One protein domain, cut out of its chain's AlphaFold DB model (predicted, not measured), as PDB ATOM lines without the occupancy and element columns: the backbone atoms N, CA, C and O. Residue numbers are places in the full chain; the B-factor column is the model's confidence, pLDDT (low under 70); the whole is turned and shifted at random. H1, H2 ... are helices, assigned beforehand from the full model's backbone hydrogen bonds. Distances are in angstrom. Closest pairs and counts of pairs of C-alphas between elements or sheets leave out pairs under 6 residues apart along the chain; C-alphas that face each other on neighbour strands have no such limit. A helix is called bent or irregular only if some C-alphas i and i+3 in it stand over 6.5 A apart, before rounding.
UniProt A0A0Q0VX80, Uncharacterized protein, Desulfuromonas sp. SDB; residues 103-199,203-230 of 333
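What this domain is: This is residues 103 to 199 and 203 to 230 of the 333 residues of an uncharacterized protein of Desulfuromonas sp. SDB (UniProt A0A0Q0VX80). A rounded bundle of helices has the longest helix, H3, in its core, with H1, H4 and H7 round it, each running against H3 and roughly along it. H2 crosses H1 and H7 on the side away from H4, while the short helices H5, H6 and H8 close the other side, H5 on H3, H6 on H4 and H8 on H7. The printed part has 125 residues with eight named helices, H1 to H8 in chain order, and no named strand; the class is all helix. It is compact, with a radius of gyration of the C-alphas of 13.5 A and spans of 35 by 31 by 25 A.

Where its parts are: H1, residues 103 to 118, begins with C-alpha 103 at (-12.617, 36.257, -23.146) and is 22.4 A long. H2 is residues 126 to 136, 15.1 A. H3, residues 141 to 159, measures 26.8 A from C-alpha 141 at (11.815, 37.476, -39.198). H4 is residues 162 to 175, 20.3 A. H5 is residues 180 to 186 and H6 residues 190 to 196. H7, residues 203 to 215, is 18.8 A long. H8, residues 221 to 225, ends with C-alpha 225 at (3.663, 43.160, -15.153); it is neither bent nor irregular, but only just: C-alphas 222 and 225 are 6.1 A apart.

How they stand to each other: H1, H3 and H7 form an up and down bundle, each running against the one before it. H1 touches H3, closest C-alphas Leu 111 and Ile 151 at 6.1 A, at a shallow tilt of 33 degrees, only just short of steep. H3 touches H7 with residues 143 to 147 alone, closest C-alphas Lys 143 and Ile 214 at 6.1 A. H2 touches H7, closest C-alphas Leu 136 and Gly 215 at 3.9 A, at a steep tilt of 57 degrees. H3 and H4 are a helical hairpin, closest C-alphas Ser 156 and Val 165 at 5.5 A. H5 touches H3, closest C-alphas Ser 146 and Leu 182 at 5.0 A. H6 touches H4, closest C-alphas Gln 166 and Ala 192 at 5.7 A. H8 touches H7, closest C-alphas Ser 206 and Thr 224 at 5.5 A. H2 and H4 are apart. Every O i to N i+4 pair is within hydrogen-bond range in H1, H2, H3, H4, H6 and H7; H5 has 1 of 3, with 3 of 4 O i to N i+3 pairs, and H8 0 of 1, with 1 of 2.

The domain as a whole: The two C-alphas farthest apart, those of Lys 121 and Asn 229, are 39.0 A apart. Residues 200 to 202 are not printed, and C-alphas 199 and 203 are 7.2 A apart across the cut. Of the links that are printed whole, none is long. The mean pLDDT of the printed part is 91.2, and no printed residue is under 70.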
ATOM      1  N   VAL A 103     -14.073  36.075 -23.195       95.94
ATOM      2  CA  VAL A 103     -12.617  36.257 -23.146       95.94
ATOM      3  C   VAL A 103     -11.942  35.166 -23.965       95.94
ATOM      4  O   VAL A 103     -11.167  35.473 -24.868       95.94
ATOM      5  N   LYS A 104     -12.304  33.895 -23.736       95.38
ATOM      6  CA  LYS A 104     -11.767  32.754 -24.500       95.38
ATOM      7  C   LYS A 104     -12.076  32.855 -25.993       95.38
ATOM      8  O   LYS A 104     -11.199  32.611 -26.815       95.38
ATOM      9  N   ASN A 105     -13.297  33.260 -26.347       96.62
ATOM     10  CA  ASN A 105     -13.686  33.491 -27.737       96.62
ATOM     11  C   ASN A 105     -12.839  34.608 -28.368       96.62
ATOM     12  O   ASN A 105     -12.287  34.439 -29.452       96.62
ATOM     13  N   THR A 106     -12.656  35.722 -27.656       96.88
ATOM     14  CA  THR A 106     -11.818  36.833 -28.125       96.88
ATOM     15  C   THR A 106     -10.368  36.392 -28.330       96.88
ATOM     16  O   THR A 106      -9.792  36.675 -29.378       96.88
ATOM     17  N   VAL A 107      -9.799  35.616 -27.401       97.19
ATOM     18  CA  VAL A 107      -8.472  35.001 -27.575       97.19
ATOM     19  C   VAL A 107      -8.433  34.082 -28.797       97.19
ATOM     20  O   VAL A 107      -7.480  34.139 -29.568       97.19
ATOM     21  N   GLY A 108      -9.477  33.284 -29.034       97.50
ATOM     22  CA  GLY A 108      -9.604  32.454 -30.233       97.50
ATOM     23  C   GLY A 108      -9.606  33.266 -31.535       97.50
ATOM     24  O   GLY A 108      -8.928  32.891 -32.497       97.50
ATOM     25  N   ARG A 109     -10.299  34.415 -31.560       97.25
ATOM     26  CA  ARG A 109     -10.276  35.356 -32.696       97.25
ATOM     27  C   ARG A 109      -8.871  35.915 -32.926       97.25
ATOM     28  O   ARG A 109      -8.387  35.870 -34.059       97.25
ATOM     29  N   TYR A 110      -8.198  36.366 -31.864       97.56
ATOM     30  CA  TYR A 110      -6.803  36.815 -31.920       97.56
ATOM     31  C   TYR A 110      -5.884  35.722 -32.468       97.56
ATOM     32  O   TYR A 110      -5.151  35.952 -33.427       97.56
ATOM     33  N   LEU A 111      -5.968  34.511 -31.920       97.44
ATOM     34  CA  LEU A 111      -5.167  33.366 -32.332       97.44
ATOM     35  C   LEU A 111      -5.322  33.062 -33.830       97.44
ATOM     36  O   LEU A 111      -4.328  32.899 -34.542       97.44
ATOM     37  N   ASN A 112      -6.560  33.005 -34.329       96.62
ATOM     38  CA  ASN A 112      -6.812  32.774 -35.750       96.62
ATOM     39  C   ASN A 112      -6.222  33.902 -36.611       96.62
ATOM     40  O   ASN A 112      -5.535  33.634 -37.599       96.62
ATOM     41  N   ALA A 113      -6.421  35.160 -36.212       96.81
ATOM     42  CA  ALA A 113      -5.886  36.306 -36.936       96.81
ATOM     43  C   ALA A 113      -4.350  36.314 -36.985       96.81
ATOM     44  O   ALA A 113      -3.780  36.537 -38.053       96.81
ATOM     45  N   LEU A 114      -3.676  35.977 -35.882       97.12
ATOM     46  CA  LEU A 114      -2.216  35.865 -35.819       97.12
ATOM     47  C   LEU A 114      -1.684  34.761 -36.743       97.12
ATOM     48  O   LEU A 114      -0.731  34.988 -37.493       97.12
ATOM     49  N   LYS A 115      -2.330  33.587 -36.771       96.44
ATOM     50  CA  LYS A 115      -1.972  32.491 -37.694       96.44
ATOM     51  C   LYS A 115      -2.119  32.897 -39.164       96.44
ATOM     52  O   LYS A 115      -1.279  32.553 -40.004       96.44
ATOM     53  N   LYS A 116      -3.187  33.627 -39.501       95.25
ATOM     54  CA  LYS A 116      -3.420  34.138 -40.862       95.25
ATOM     55  C   LYS A 116      -2.393  35.201 -41.241       95.25
ATOM     56  O   LYS A 116      -1.800  35.093 -42.313       95.25
ATOM     57  N   TRP A 117      -2.103  36.131 -40.332       95.50
ATOM     58  CA  TRP A 117      -1.062  37.146 -40.504       95.50
ATOM     59  C   TRP A 117       0.317  36.510 -40.751       95.50
ATOM     60  O   TRP A 117       0.968  36.820 -41.745       95.50
ATOM     61  N   MET A 118       0.714  35.513 -39.950       94.75
ATOM     62  CA  MET A 118       1.981  34.782 -40.129       94.75
ATOM     63  C   MET A 118       2.099  34.023 -41.457       94.75
ATOM     64  O   MET A 118       3.212  33.762 -41.918       94.75
ATOM     65  N   SER A 119       0.969  33.620 -42.042       91.12
ATOM     66  CA  SER A 119       0.918  32.887 -43.311       91.12
ATOM     67  C   SER A 119       0.617  33.779 -44.518       91.12
ATOM     68  O   SER A 119       0.496  33.253 -45.621       91.12
ATOM     69  N   ALA A 120       0.493  35.100 -44.317       85.19
ATOM     70  CA  ALA A 120       0.042  36.065 -45.323       85.19
ATOM     71  C   ALA A 120      -1.270  35.646 -46.022       85.19
ATOM     72  O   ALA A 120      -1.505  35.948 -47.191       85.19
ATOM     73  N   LYS A 121      -2.132  34.911 -45.307       85.62
ATOM     74  CA  LYS A 121      -3.427  34.448 -45.816       85.62
ATOM     75  C   LYS A 121      -4.518  35.442 -45.457       85.62
ATOM     76  O   LYS A 121      -4.486  36.071 -44.402       85.62
ATOM     77  N   LYS A 122      -5.546  35.503 -46.304       82.19
ATOM     78  CA  LYS A 122      -6.766  36.254 -46.006       82.19
ATOM     79  C   LYS A 122      -7.422  35.711 -44.731       82.19
ATOM     80  O   LYS A 122      -7.522  34.494 -44.544       82.19
ATOM     81  N   ASN A 123      -7.849  36.630 -43.874       84.75
ATOM     82  CA  ASN A 123      -8.657  36.349 -42.698       84.75
ATOM     83  C   ASN A 123     -10.106  36.763 -42.986       84.75
ATOM     84  O   ASN A 123     -10.343  37.823 -43.571       84.75
ATOM     85  N   ASP A 124     -11.051  35.907 -42.613       86.69
ATOM     86  CA  ASP A 124     -12.480  36.137 -42.834       86.69
ATOM     87  C   ASP A 124     -13.042  37.163 -41.835       86.69
ATOM     88  O   ASP A 124     -13.968  37.905 -42.157       86.69
ATOM     89  N   ASP A 125     -12.410  37.281 -40.663       91.19
ATOM     90  CA  ASP A 125     -12.652  38.341 -39.685       91.19
ATOM     91  C   ASP A 125     -11.811  39.578 -40.039       91.19
ATOM     92  O   ASP A 125     -10.657  39.713 -39.619       91.19
ATOM     93  N   ARG A 126     -12.375  40.456 -40.879       91.06
ATOM     94  CA  ARG A 126     -11.677  41.651 -41.386       91.06
ATOM     95  C   ARG A 126     -11.294  42.622 -40.274       91.06
ATOM     96  O   ARG A 126     -10.170  43.108 -40.278       91.06
ATOM     97  N   GLU A 127     -12.190  42.844 -39.317       94.00
ATOM     98  CA  GLU A 127     -11.959  43.737 -38.178       94.00
ATOM     99  C   GLU A 127     -10.735  43.277 -37.373       94.00
ATOM    100  O   GLU A 127      -9.802  44.046 -37.140       94.00
ATOM    101  N   MET A 128     -10.690  41.991 -37.005       94.25
ATOM    102  CA  MET A 128      -9.556  41.448 -36.257       94.25
ATOM    103  C   MET A 128      -8.271  41.441 -37.093       94.25
ATOM    104  O   MET A 128      -7.184  41.672 -36.566       94.25
ATOM    105  N   ALA A 129      -8.371  41.197 -38.403       92.69
ATOM    106  CA  ALA A 129      -7.225  41.243 -39.307       92.69
ATOM    107  C   ALA A 129      -6.605  42.643 -39.389       92.69
ATOM    108  O   ALA A 129      -5.389  42.776 -39.268       92.69
ATOM    109  N   GLU A 130      -7.435  43.673 -39.555       94.50
ATOM    110  CA  GLU A 130      -7.014  45.076 -39.560       94.50
ATOM    111  C   GLU A 130      -6.403  45.459 -38.213       94.50
ATOM    112  O   GLU A 130      -5.323  46.044 -38.171       94.50
ATOM    113  N   LYS A 131      -7.026  45.045 -37.104       96.25
ATOM    114  CA  LYS A 131      -6.499  45.284 -35.756       96.25
ATOM    115  C   LYS A 131      -5.105  44.673 -35.566       96.25
ATOM    116  O   LYS A 131      -4.190  45.364 -35.120       96.25
ATOM    117  N   ILE A 132      -4.913  43.407 -35.946       96.56
ATOM    118  CA  ILE A 132      -3.602  42.737 -35.902       96.56
ATOM    119  C   ILE A 132      -2.587  43.432 -36.814       96.56
ATOM    120  O   ILE A 132      -1.456  43.667 -36.392       96.56
ATOM    121  N   GLN A 133      -2.979  43.788 -38.039       94.62
ATOM    122  CA  GLN A 133      -2.103  44.465 -38.993       94.62
ATOM    123  C   GLN A 133      -1.654  45.839 -38.479       94.62
ATOM    124  O   GLN A 133      -0.486  46.188 -38.632       94.62
ATOM    125  N   ASN A 134      -2.546  46.589 -37.832       95.56
ATOM    126  CA  ASN A 134      -2.237  47.888 -37.236       95.56
ATOM    127  C   ASN A 134      -1.277  47.764 -36.047       95.56
ATOM    128  O   ASN A 134      -0.388  48.596 -35.894       95.56
ATOM    129  N   MET A 135      -1.430  46.727 -35.217       96.12
ATOM    130  CA  MET A 135      -0.551  46.520 -34.062       96.12
ATOM    131  C   MET A 135       0.814  45.952 -34.449       96.12
ATOM    132  O   MET A 135       1.816  46.402 -33.910       96.12
ATOM    133  N   LEU A 136       0.878  44.981 -35.368       94.44
ATOM    134  CA  LEU A 136       2.126  44.294 -35.729       94.44
ATOM    135  C   LEU A 136       2.871  44.937 -36.905       94.44
ATOM    136  O   LEU A 136       4.089  44.777 -37.022       94.44
ATOM    137  N   GLY A 137       2.172  45.647 -37.791       92.56
ATOM    138  CA  GLY A 137       2.729  46.201 -39.022       92.56
ATOM    139  C   GLY A 137       3.181  45.124 -40.017       92.56
ATOM    140  O   GLY A 137       2.595  44.045 -40.125       92.56
ATOM    141  N   THR A 138       4.223  45.426 -40.794       90.25
ATOM    142  CA  THR A 138       4.774  44.501 -41.797       90.25
ATOM    143  C   THR A 138       5.508  43.331 -41.141       90.25
ATOM    144  O   THR A 138       6.226  43.503 -40.151       90.25
ATOM    145  N   LEU A 139       5.354  42.140 -41.723       90.31
ATOM    146  CA  LEU A 139       6.012  40.913 -41.283       90.31
ATOM    147  C   LEU A 139       7.545  41.016 -41.419       90.31
ATOM    148  O   LEU A 139       8.057  41.299 -42.499       90.31
ATOM    149  N   SER A 140       8.269  40.712 -40.338       89.75
ATOM    150  CA  SER A 140       9.729  40.524 -40.317       89.75
ATOM    151  C   SER A 140      10.088  39.176 -39.678       89.75
ATOM    152  O   SER A 140       9.224  38.509 -39.099       89.75
ATOM    153  N   LYS A 141      11.355  38.751 -39.773       87.69
ATOM    154  CA  LYS A 141      11.815  37.476 -39.198       87.69
ATOM    155  C   LYS A 141      11.704  37.476 -37.670       87.69
ATOM    156  O   LYS A 141      11.223  36.503 -37.100       87.69
ATOM    157  N   GLU A 142      12.085  38.578 -37.038       85.94
ATOM    158  CA  GLU A 142      12.057  38.778 -35.587       85.94
ATOM    159  C   GLU A 142      10.609  38.743 -35.084       85.94
ATOM    160  O   GLU A 142      10.268  37.963 -34.197       85.94
ATOM    161  N   LYS A 143       9.714  39.497 -35.741       92.00
ATOM    162  CA  LYS A 143       8.279  39.497 -35.416       92.00
ATOM    163  C   LYS A 143       7.667  38.111 -35.573       92.00
ATOM    164  O   LYS A 143       6.857  37.700 -34.751       92.00
ATOM    165  N   LYS A 144       8.065  37.362 -36.605       92.31
ATOM    166  CA  LYS A 144       7.567  36.004 -36.846       92.31
ATOM    167  C   LYS A 144       7.887  35.058 -35.685       92.31
ATOM    168  O   LYS A 144       7.038  34.238 -35.346       92.31
ATOM    169  N   THR A 145       9.066  35.171 -35.071       93.31
ATOM    170  CA  THR A 145       9.446  34.358 -33.905       93.31
ATOM    171  C   THR A 145       8.619  34.723 -32.673       93.31
ATOM    172  O   THR A 145       8.023  33.833 -32.067       93.31
ATOM    173  N   SER A 146       8.506  36.013 -32.339       94.19
ATOM    174  CA  SER A 146       7.708  36.473 -31.191       94.19
ATOM    175  C   SER A 146       6.222  36.141 -31.339       94.19
ATOM    176  O   SER A 146       5.601  35.644 -30.402       94.19
ATOM    177  N   VAL A 147       5.650  36.342 -32.532       95.69
ATOM    178  CA  VAL A 147       4.251  35.978 -32.804       95.69
ATOM    179  C   VAL A 147       4.058  34.469 -32.735       95.69
ATOM    180  O   VAL A 147       3.047  34.026 -32.201       95.69
ATOM    181  N   LYS A 148       5.020  33.666 -33.206       96.44
ATOM    182  CA  LYS A 148       4.953  32.208 -33.051       96.44
ATOM    183  C   LYS A 148       4.921  31.800 -31.578       96.44
ATOM    184  O   LYS A 148       4.079  30.998 -31.205       96.44
ATOM    185  N   CYS A 149       5.790  32.375 -30.746       95.88
ATOM    186  CA  CYS A 149       5.782  32.127 -29.305       95.88
ATOM    187  C   CYS A 149       4.416  32.439 -28.679       95.88
ATOM    188  O   CYS A 149       3.861  31.610 -27.958       95.88
ATOM    189  N   LEU A 150       3.848  33.601 -29.013       95.88
ATOM    190  CA  LEU A 150       2.530  33.997 -28.533       95.88
ATOM    191  C   LEU A 150       1.429  33.047 -29.028       95.88
ATOM    192  O   LEU A 150       0.585  32.651 -28.233       95.88
ATOM    193  N   ILE A 151       1.446  32.642 -30.303       97.44
ATOM    194  CA  ILE A 151       0.504  31.658 -30.860       97.44
ATOM    195  C   ILE A 151       0.581  30.343 -30.088       97.44
ATOM    196  O   ILE A 151      -0.451  29.900 -29.597       97.44
ATOM    197  N   ASP A 152       1.774  29.764 -29.940       97.00
ATOM    198  CA  ASP A 152       1.956  28.469 -29.279       97.00
ATOM    199  C   ASP A 152       1.421  28.518 -27.827       97.00
ATOM    200  O   ASP A 152       0.746  27.596 -27.365       97.00
ATOM    201  N   LEU A 153       1.661  29.624 -27.109       96.31
ATOM    202  CA  LEU A 153       1.172  29.818 -25.739       96.31
ATOM    203  C   LEU A 153      -0.340  30.071 -25.661       96.31
ATOM    204  O   LEU A 153      -0.992  29.557 -24.753       96.31
ATOM    205  N   LEU A 154      -0.913  30.828 -26.602       96.69
ATOM    206  CA  LEU A 154      -2.361  31.040 -26.693       96.69
ATOM    207  C   LEU A 154      -3.105  29.752 -27.070       96.69
ATOM    208  O   LEU A 154      -4.192  29.506 -26.553       96.69
ATOM    209  N   GLU A 155      -2.534  28.923 -27.947       96.94
ATOM    210  CA  GLU A 155      -3.062  27.588 -28.250       96.94
ATOM    211  C   GLU A 155      -3.071  26.723 -27.000       96.94
ATOM    212  O   GLU A 155      -4.122  26.201 -26.632       96.94
ATOM    213  N   SER A 156      -1.934  26.635 -26.311       95.19
ATOM    214  CA  SER A 156      -1.834  25.832 -25.095       95.19
ATOM    215  C   SER A 156      -2.786  26.331 -24.004       95.19
ATOM    216  O   SER A 156      -3.440  25.543 -23.329       95.19
ATOM    217  N   TYR A 157      -2.977  27.648 -23.887       94.62
ATOM    218  CA  TYR A 157      -3.966  28.236 -22.983       94.62
ATOM    219  C   TYR A 157      -5.413  27.819 -23.296       94.62
ATOM    220  O   TYR A 157      -6.207  27.610 -22.376       94.62
ATOM    221  N   LEU A 158      -5.780  27.726 -24.576       94.69
ATOM    222  CA  LEU A 158      -7.141  27.378 -24.988       94.69
ATOM    223  C   LEU A 158      -7.418  25.873 -24.940       94.69
ATOM    224  O   LEU A 158      -8.567  25.492 -24.701       94.69
ATOM    225  N   PHE A 159      -6.406  25.041 -25.194       94.38
ATOM    226  CA  PHE A 159      -6.597  23.615 -25.477       94.38
ATOM    227  C   PHE A 159      -5.895  22.661 -24.500       94.38
ATOM    228  O   PHE A 159      -6.330  21.514 -24.394       94.38
ATOM    229  N   ASP A 160      -4.887  23.117 -23.751       92.31
ATOM    230  CA  ASP A 160      -4.101  22.276 -22.840       92.31
ATOM    231  C   ASP A 160      -4.319  22.637 -21.356       92.31
ATOM    232  O   ASP A 160      -5.178  23.439 -20.976       92.31
ATOM    233  N   SER A 161      -3.535  22.009 -20.472       88.88
ATOM    234  CA  SER A 161      -3.552  22.299 -19.041       88.88
ATOM    235  C   SER A 161      -2.664  23.498 -18.677       88.88
ATOM    236  O   SER A 161      -1.670  23.803 -19.334       88.88
ATOM    237  N   ARG A 162      -2.930  24.126 -17.522       86.75
ATOM    238  CA  ARG A 162      -2.066  25.190 -16.968       86.75
ATOM    239  C   ARG A 162      -0.602  24.751 -16.800       86.75
ATOM    240  O   ARG A 162       0.297  25.577 -16.920       86.75
ATOM    241  N   LYS A 163      -0.356  23.466 -16.518       90.12
ATOM    242  CA  LYS A 163       1.004  22.918 -16.395       90.12
ATOM    243  C   LYS A 163       1.719  22.874 -17.747       90.12
ATOM    244  O   LYS A 163       2.921  23.116 -17.798       90.12
ATOM    245  N   ASP A 164       0.988  22.606 -18.826       92.12
ATOM    246  CA  ASP A 164       1.543  22.588 -20.180       92.12
ATOM    247  C   ASP A 164       1.927  23.989 -20.644       92.12
ATOM    248  O   ASP A 164       3.050  24.177 -21.110       92.12
ATOM    249  N   VAL A 165       1.068  24.982 -20.391       92.38
ATOM    250  CA  VAL A 165       1.365  26.400 -20.650       92.38
ATOM    251  C   VAL A 165       2.639  26.834 -19.924       92.38
ATOM    252  O   VAL A 165       3.511  27.461 -20.525       92.38
ATOM    253  N   GLN A 166       2.775  26.474 -18.644       92.00
ATOM    254  CA  GLN A 166       3.953  26.804 -17.839       92.00
ATOM    255  C   GLN A 166       5.232  26.207 -18.443       92.00
ATOM    256  O   GLN A 166       6.195  26.928 -18.703       92.00
ATOM    257  N   ARG A 167       5.218  24.903 -18.739       93.12
ATOM    258  CA  ARG A 167       6.353  24.193 -19.344       93.12
ATOM    259  C   ARG A 167       6.728  24.766 -20.714       93.12
ATOM    260  O   ARG A 167       7.906  24.934 -21.025       93.12
ATOM    261  N   LEU A 168       5.733  25.067 -21.547       94.81
ATOM    262  CA  LEU A 168       5.948  25.661 -22.864       94.81
ATOM    263  C   LEU A 168       6.552  27.066 -22.748       94.81
ATOM    264  O   LEU A 168       7.463  27.411 -23.501       94.81
ATOM    265  N   SER A 169       6.088  27.854 -21.780       93.31
ATOM    266  CA  SER A 169       6.634  29.179 -21.490       93.31
ATOM    267  C   SER A 169       8.092  29.113 -21.046       93.31
ATOM    268  O   SER A 169       8.885  29.942 -21.479       93.31
ATOM    269  N   GLU A 170       8.466  28.139 -20.218       92.12
ATOM    270  CA  GLU A 170       9.860  27.929 -19.800       92.12
ATOM    271  C   GLU A 170      10.756  27.597 -21.001       92.12
ATOM    272  O   GLU A 170      11.783  28.245 -21.196       92.12
ATOM    273  N   SER A 171      10.307  26.701 -21.889       93.25
ATOM    274  CA  SER A 171      11.035  26.387 -23.128       93.25
ATOM    275  C   SER A 171      11.215  27.604 -24.043       93.25
ATOM    276  O   SER A 171      12.246  27.750 -24.705       93.25
ATOM    277  N   TRP A 172      10.217  28.488 -24.125       94.19
ATOM    278  CA  TRP A 172      10.340  29.722 -24.900       94.19
ATOM    279  C   TRP A 172      11.239  30.759 -24.231       94.19
ATOM    280  O   TRP A 172      11.991  31.436 -24.931       94.19
ATOM    281  N   LYS A 173      11.214  30.847 -22.900       91.00
ATOM    282  CA  LYS A 173      12.086  31.740 -22.131       91.00
ATOM    283  C   LYS A 173      13.564  31.389 -22.324       91.00
ATOM    284  O   LYS A 173      14.374  32.294 -22.482       91.00
ATOM    285  N   GLU A 174      13.910  30.105 -22.399       89.31
ATOM    286  CA  GLU A 174      15.274  29.658 -22.737       89.31
ATOM    287  C   GLU A 174      15.698  30.112 -24.142       89.31
ATOM    288  O   GLU A 174      16.802  30.616 -24.336       89.31
ATOM    289  N   LYS A 175      14.795  30.000 -25.126       89.06
ATOM    290  CA  LYS A 175      15.032  30.440 -26.516       89.06
ATOM    291  C   LYS A 175      15.098  31.958 -26.667       89.06
ATOM    292  O   LYS A 175      15.623  32.440 -27.666       89.06
ATOM    293  N   ALA A 176      14.562  32.706 -25.704       87.50
ATOM    294  CA  ALA A 176      14.618  34.162 -25.683       87.50
ATOM    295  C   ALA A 176      16.028  34.703 -25.395       87.50
ATOM    296  O   ALA A 176      16.274  35.893 -25.587       87.50
ATOM    297  N   ALA A 177      16.962  33.849 -24.957       76.38
ATOM    298  CA  ALA A 177      18.353  34.222 -24.743       76.38
ATOM    299  C   ALA A 177      19.004  34.676 -26.066       76.38
ATOM    300  O   ALA A 177      19.392  33.863 -26.901       76.38
ATOM    301  N   GLY A 178      19.110  35.993 -26.256       75.50
ATOM    302  CA  GLY A 178      19.715  36.614 -27.441       75.50
ATOM    303  C   GLY A 178      18.731  37.172 -28.478       75.50
ATOM    304  O   GLY A 178      19.185  37.785 -29.441       75.50
ATOM    305  N   ASP A 179      17.413  37.033 -28.283       83.56
ATOM    306  CA  ASP A 179      16.388  37.696 -29.106       83.56
ATOM    307  C   ASP A 179      15.632  38.723 -28.258       83.56
ATOM    308  O   ASP A 179      14.827  38.375 -27.393       83.56
ATOM    309  N   LEU A 180      15.892  40.006 -28.522       78.88
ATOM    310  CA  LEU A 180      15.289  41.110 -27.780       78.88
ATOM    311  C   LEU A 180      13.761  41.137 -27.917       78.88
ATOM    312  O   LEU A 180      13.068  41.374 -26.939       78.88
ATOM    313  N   ASN A 181      13.201  40.890 -29.102       80.75
ATOM    314  CA  ASN A 181      11.746  40.958 -29.278       80.75
ATOM    315  C   ASN A 181      11.039  39.778 -28.611       80.75
ATOM    316  O   ASN A 181       9.881  39.898 -28.206       80.75
ATOM    317  N   LEU A 182      11.708  38.634 -28.512       88.00
ATOM    318  CA  LEU A 182      11.197  37.479 -27.789       88.00
ATOM    319  C   LEU A 182      11.331  37.664 -26.270       88.00
ATOM    320  O   LEU A 182      10.396  37.339 -25.542       88.00
ATOM    321  N   SER A 183      12.440  38.229 -25.783       86.56
ATOM    322  CA  SER A 183      12.673  38.433 -24.345       86.56
ATOM    323  C   SER A 183      11.685  39.413 -23.708       86.56
ATOM    324  O   SER A 183      11.280  39.201 -22.565       86.56
ATOM    325  N   LEU A 184      11.204  40.412 -24.458       84.44
ATOM    326  CA  LEU A 184      10.174  41.356 -23.997       84.44
ATOM    327  C   LEU A 184       8.858  40.671 -23.602       84.44
ATOM    328  O   LEU A 184       8.162  41.153 -22.710       84.44
ATOM    329  N   LEU A 185       8.520  39.536 -24.221       87.69
ATOM    330  CA  LEU A 185       7.323  38.764 -23.863       87.69
ATOM    331  C   LEU A 185       7.431  38.133 -22.466       87.69
ATOM    332  O   LEU A 185       6.425  37.799 -21.842       87.69
ATOM    333  N   PHE A 186       8.649  37.998 -21.948       88.88
ATOM    334  CA  PHE A 186       8.940  37.399 -20.649       88.88
ATOM    335  C   PHE A 186       9.365  38.427 -19.594       88.88
ATOM    336  O   PHE A 186       9.860  38.036 -18.538       88.88
ATOM    337  N   TYR A 187       9.174  39.722 -19.859       78.31
ATOM    338  CA  TYR A 187       9.378  40.778 -18.871       78.31
ATOM    339  C   TYR A 187       8.331  40.695 -17.738       78.31
ATOM    340  O   TYR A 187       7.162  40.387 -17.985       78.31
ATOM    341  N   GLY A 188       8.743  40.968 -16.492       73.56
ATOM    342  CA  GLY A 188       7.890  40.855 -15.299       73.56
ATOM    343  C   GLY A 188       7.439  39.416 -15.016       73.56
ATOM    344  O   GLY A 188       8.246  38.489 -15.047       73.56
ATOM    345  N   ASP A 189       6.136  39.223 -14.781       72.00
ATOM    346  CA  ASP A 189       5.523  37.894 -14.603       72.00
ATOM    347  C   ASP A 189       5.476  37.062 -15.905       72.00
ATOM    348  O   ASP A 189       5.180  35.861 -15.884       72.00
ATOM    349  N   GLY A 190       5.792  37.691 -17.045       80.69
ATOM    350  CA  GLY A 190       5.844  37.076 -18.368       80.69
ATOM    351  C   GLY A 190       4.506  36.518 -18.863       80.69
ATOM    352  O   GLY A 190       3.472  36.581 -18.193       80.69
ATOM    353  N   LEU A 191       4.523  35.925 -20.063       86.38
ATOM    354  CA  LEU A 191       3.314  35.360 -20.673       86.38
ATOM    355  C   LEU A 191       2.658  34.259 -19.825       86.38
ATOM    356  O   LEU A 191       1.435  34.235 -19.731       86.38
ATOM    357  N   ALA A 192       3.420  33.370 -19.177       84.88
ATOM    358  CA  ALA A 192       2.832  32.339 -18.315       84.88
ATOM    359  C   ALA A 192       2.112  32.925 -17.096       84.88
ATOM    360  O   ALA A 192       0.996  32.498 -16.791       84.88
ATOM    361  N   GLY A 193       2.715  33.909 -16.421       86.44
ATOM    362  CA  GLY A 193       2.079  34.596 -15.303       86.44
ATOM    363  C   GLY A 193       0.814  35.330 -15.743       86.44
ATOM    364  O   GLY A 193      -0.228  35.203 -15.105       86.44
ATOM    365  N   TRP A 194       0.855  36.013 -16.888       91.00
ATOM    366  CA  TRP A 194      -0.320  36.653 -17.481       91.00
ATOM    367  C   TRP A 194      -1.441  35.647 -17.815       91.00
ATOM    368  O   TRP A 194      -2.579  35.831 -17.378       91.00
ATOM    369  N   LEU A 195      -1.133  34.541 -18.503       92.62
ATOM    370  CA  LEU A 195      -2.102  33.490 -18.862       92.62
ATOM    371  C   LEU A 195      -2.710  32.801 -17.635       92.62
ATOM    372  O   LEU A 195      -3.918  32.537 -17.590       92.62
ATOM    373  N   ALA A 196      -1.894  32.561 -16.608       89.62
ATOM    374  CA  ALA A 196      -2.337  32.025 -15.327       89.62
ATOM    375  C   ALA A 196      -3.351  32.934 -14.610       89.62
ATOM    376  O   ALA A 196      -4.148  32.437 -13.814       89.62
ATOM    377  N   ASN A 197      -3.343  34.233 -14.916       91.00
ATOM    378  CA  ASN A 197      -4.210  35.253 -14.334       91.00
ATOM    379  C   ASN A 197      -5.269  35.770 -15.327       91.00
ATOM    380  O   ASN A 197      -5.745  36.898 -15.213       91.00
ATOM    381  N   SER A 198      -5.703  34.926 -16.268       92.69
ATOM    382  CA  SER A 198      -6.739  35.240 -17.274       92.69
ATOM    383  C   SER A 198      -8.155  35.482 -16.733       92.69
ATOM    384  O   SER A 198      -9.095  35.667 -17.502       92.69
ATOM    385  N   CYS A 199      -8.335  35.471 -15.413       92.31
ATOM    386  CA  CYS A 199      -9.550  35.955 -14.760       92.31
ATOM    387  C   CYS A 199      -9.577  37.485 -14.604       92.31
ATOM    388  O   CYS A 199     -10.637  38.053 -14.352       92.31
ATOM    389  N   PHE A 203      -6.853  41.381 -18.795       94.81
ATOM    390  CA  PHE A 203      -6.249  40.279 -19.546       94.81
ATOM    391  C   PHE A 203      -6.175  40.539 -21.061       94.81
ATOM    392  O   PHE A 203      -5.105  40.382 -21.648       94.81
ATOM    393  N   LEU A 204      -7.274  40.991 -21.676       95.19
ATOM    394  CA  LEU A 204      -7.327  41.290 -23.114       95.19
ATOM    395  C   LEU A 204      -6.530  42.548 -23.493       95.19
ATOM    396  O   LEU A 204      -5.858  42.553 -24.519       95.19
ATOM    397  N   ASP A 205      -6.546  43.584 -22.653       94.31
ATOM    398  CA  ASP A 205      -5.737  44.794 -22.858       94.31
ATOM    399  C   ASP A 205      -4.233  44.466 -22.812       94.31
ATOM    400  O   ASP A 205      -3.460  44.912 -23.655       94.31
ATOM    401  N   SER A 206      -3.809  43.587 -21.900       93.19
ATOM    402  CA  SER A 206      -2.422  43.111 -21.850       93.19
ATOM    403  C   SER A 206      -2.012  42.309 -23.092       93.19
ATOM    404  O   SER A 206      -0.878  42.462 -23.545       93.19
ATOM    405  N   LEU A 207      -2.912  41.518 -23.696       95.00
ATOM    406  CA  LEU A 207      -2.643  40.870 -24.991       95.00
ATOM    407  C   LEU A 207      -2.353  41.908 -26.083       95.00
ATOM    408  O   LEU A 207      -1.401  41.758 -26.847       95.00
ATOM    409  N   GLU A 208      -3.148  42.974 -26.144       95.56
ATOM    410  CA  GLU A 208      -2.960  44.055 -27.117       95.56
ATOM    411  C   GLU A 208      -1.642  44.799 -26.896       95.56
ATOM    412  O   GLU A 208      -0.931  45.076 -27.863       95.56
ATOM    413  N   ILE A 209      -1.258  45.034 -25.640       94.00
ATOM    414  CA  ILE A 209       0.040  45.627 -25.300       94.00
ATOM    415  C   ILE A 209       1.199  44.734 -25.766       94.00
ATOM    416  O   ILE A 209       2.152  45.244 -26.354       94.00
ATOM    417  N   TYR A 210       1.128  43.411 -25.566       93.69
ATOM    418  CA  TYR A 210       2.157  42.499 -26.085       93.69
ATOM    419  C   TYR A 210       2.255  42.562 -27.613       93.69
ATOM    420  O   TYR A 210       3.356  42.610 -28.160       93.69
ATOM    421  N   LEU A 211       1.120  42.609 -28.315       95.19
ATOM    422  CA  LEU A 211       1.095  42.718 -29.775       95.19
ATOM    423  C   LEU A 211       1.697  44.043 -30.260       95.19
ATOM    424  O   LEU A 211       2.521  44.041 -31.172       95.19
ATOM    425  N   GLN A 212       1.353  45.162 -29.623       94.88
ATOM    426  CA  GLN A 212       1.944  46.470 -29.917       94.88
ATOM    427  C   GLN A 212       3.460  46.475 -29.668       94.88
ATOM    428  O   GLN A 212       4.216  46.969 -30.510       94.88
ATOM    429  N   ALA A 213       3.915  45.851 -28.576       92.31
ATOM    430  CA  ALA A 213       5.333  45.734 -28.246       92.31
ATOM    431  C   ALA A 213       6.112  44.935 -29.302       92.31
ATOM    432  O   ALA A 213       7.189  45.369 -29.714       92.31
ATOM    433  N   ILE A 214       5.546  43.828 -29.804       93.25
ATOM    434  CA  ILE A 214       6.106  43.078 -30.944       93.25
ATOM    435  C   ILE A 214       6.131  43.951 -32.211       93.25
ATOM    436  O   ILE A 214       7.077  43.897 -32.998       93.25
ATOM    437  N   GLY A 215       5.095  44.764 -32.422       93.31
ATOM    438  CA  GLY A 215       4.996  45.702 -33.539       93.31
ATOM    439  C   GLY A 215       6.042  46.815 -33.537       93.31
ATOM    440  O   GLY A 215       6.390  47.311 -34.612       93.31
ATOM    441  N   GLY A 216       6.571  47.147 -32.357       91.38
ATOM    442  CA  GLY A 216       7.591  48.171 -32.125       91.38
ATOM    443  C   GLY A 216       7.153  49.294 -31.179       91.38
ATOM    444  O   GLY A 216       7.991  50.104 -30.795       91.38
ATOM    445  N   ASN A 217       5.882  49.343 -30.767       91.81
ATOM    446  CA  ASN A 217       5.391  50.306 -29.781       91.81
ATOM    447  C   ASN A 217       5.474  49.709 -28.370       91.81
ATOM    448  O   ASN A 217       4.679  48.844 -28.004       91.81
ATOM    449  N   ARG A 218       6.435  50.180 -27.571       90.00
ATOM    450  CA  ARG A 218       6.750  49.625 -26.244       90.00
ATOM    451  C   ARG A 218       6.279  50.500 -25.081       90.00
ATOM    452  O   ARG A 218       6.507  50.126 -23.934       90.00
ATOM    453  N   ASP A 219       5.583  51.604 -25.350       90.00
ATOM    454  CA  ASP A 219       5.249  52.632 -24.352       90.00
ATOM    455  C   ASP A 219       4.464  52.076 -23.156       90.00
ATOM    456  O   ASP A 219       4.663  52.485 -22.015       90.00
ATOM    457  N   LYS A 220       3.583  51.102 -23.416       90.00
ATOM    458  CA  LYS A 220       2.732  50.467 -22.399       90.00
ATOM    459  C   LYS A 220       3.211  49.093 -21.944       90.00
ATOM    460  O   LYS A 220       2.579  48.513 -21.065       90.00
ATOM    461  N   LEU A 221       4.309  48.564 -22.492       88.69
ATOM    462  CA  LEU A 221       4.835  47.247 -22.103       88.69
ATOM    463  C   LEU A 221       4.996  47.077 -20.577       88.69
ATOM    464  O   LEU A 221       4.631  46.021 -20.071       88.69
ATOM    465  N   PRO A 222       5.437  48.088 -19.812       87.56
ATOM    466  CA  PRO A 222       5.558  47.981 -18.358       87.56
ATOM    467  C   PRO A 222       4.237  47.719 -17.631       87.56
ATOM    468  O   PRO A 222       4.243  47.228 -16.508       87.56
ATOM    469  N   GLU A 223       3.092  48.018 -18.249       89.44
ATOM    470  CA  GLU A 223       1.785  47.742 -17.658       89.44
ATOM    471  C   GLU A 223       1.446  46.241 -17.616       89.44
ATOM    472  O   GLU A 223       0.566  45.846 -16.851       89.44
ATOM    473  N   THR A 224       2.126  45.392 -18.402       87.62
ATOM    474  CA  THR A 224       1.843  43.942 -18.464       87.62
ATOM    475  C   THR A 224       2.303  43.180 -17.225       87.62
ATOM    476  O   THR A 224       1.788  42.097 -16.957       87.62
ATOM    477  N   ARG A 225       3.209  43.754 -16.423       85.06
ATOM    478  CA  ARG A 225       3.663  43.160 -15.153       85.06
ATOM    479  C   ARG A 225       2.600  43.177 -14.055       85.06
ATOM    480  O   ARG A 225       2.747  42.496 -13.051       85.06
ATOM    481  N   PHE A 226       1.579  44.020 -14.190       87.25
ATOM    482  CA  PHE A 226       0.547  44.143 -13.174       87.25
ATOM    483  C   PHE A 226      -0.562  43.137 -13.468       87.25
ATOM    484  O   PHE A 226      -1.519  43.428 -14.190       87.25
ATOM    485  N   VAL A 227      -0.417  41.937 -12.916       86.69
ATOM    486  CA  VAL A 227      -1.407  40.856 -13.004       86.69
ATOM    487  C   VAL A 227      -2.122  40.653 -11.666       86.69
ATOM    488  O   VAL A 227      -1.685  41.150 -10.621       86.69
ATOM    489  N   CYS A 228      -3.230  39.904 -11.680       88.50
ATOM    490  CA  CYS A 228      -4.021  39.616 -10.476       88.50
ATOM    491  C   CYS A 228      -4.396  40.921  -9.738       88.50
ATOM    492  O   CYS A 228      -4.729  41.913 -10.384       88.50
ATOM    493  N   ASN A 229      -4.329  40.975  -8.412       87.62
ATOM    494  CA  ASN A 229      -4.743  42.145  -7.634       87.62
ATOM    495  C   ASN A 229      -3.935  43.410  -7.951       87.62
ATOM    496  O   ASN A 229      -4.456  44.512  -7.818       87.62
ATOM    497  N   SER A 230      -2.696  43.280  -8.430       87.19
ATOM    498  CA  SER A 230      -1.881  44.450  -8.774       87.19
ATOM    499  C   SER A 230      -2.418  45.221  -9.987       87.19
ATOM    500  O   SER A 230      -2.171  46.419 -10.108       87.19
TER     501      SER A 230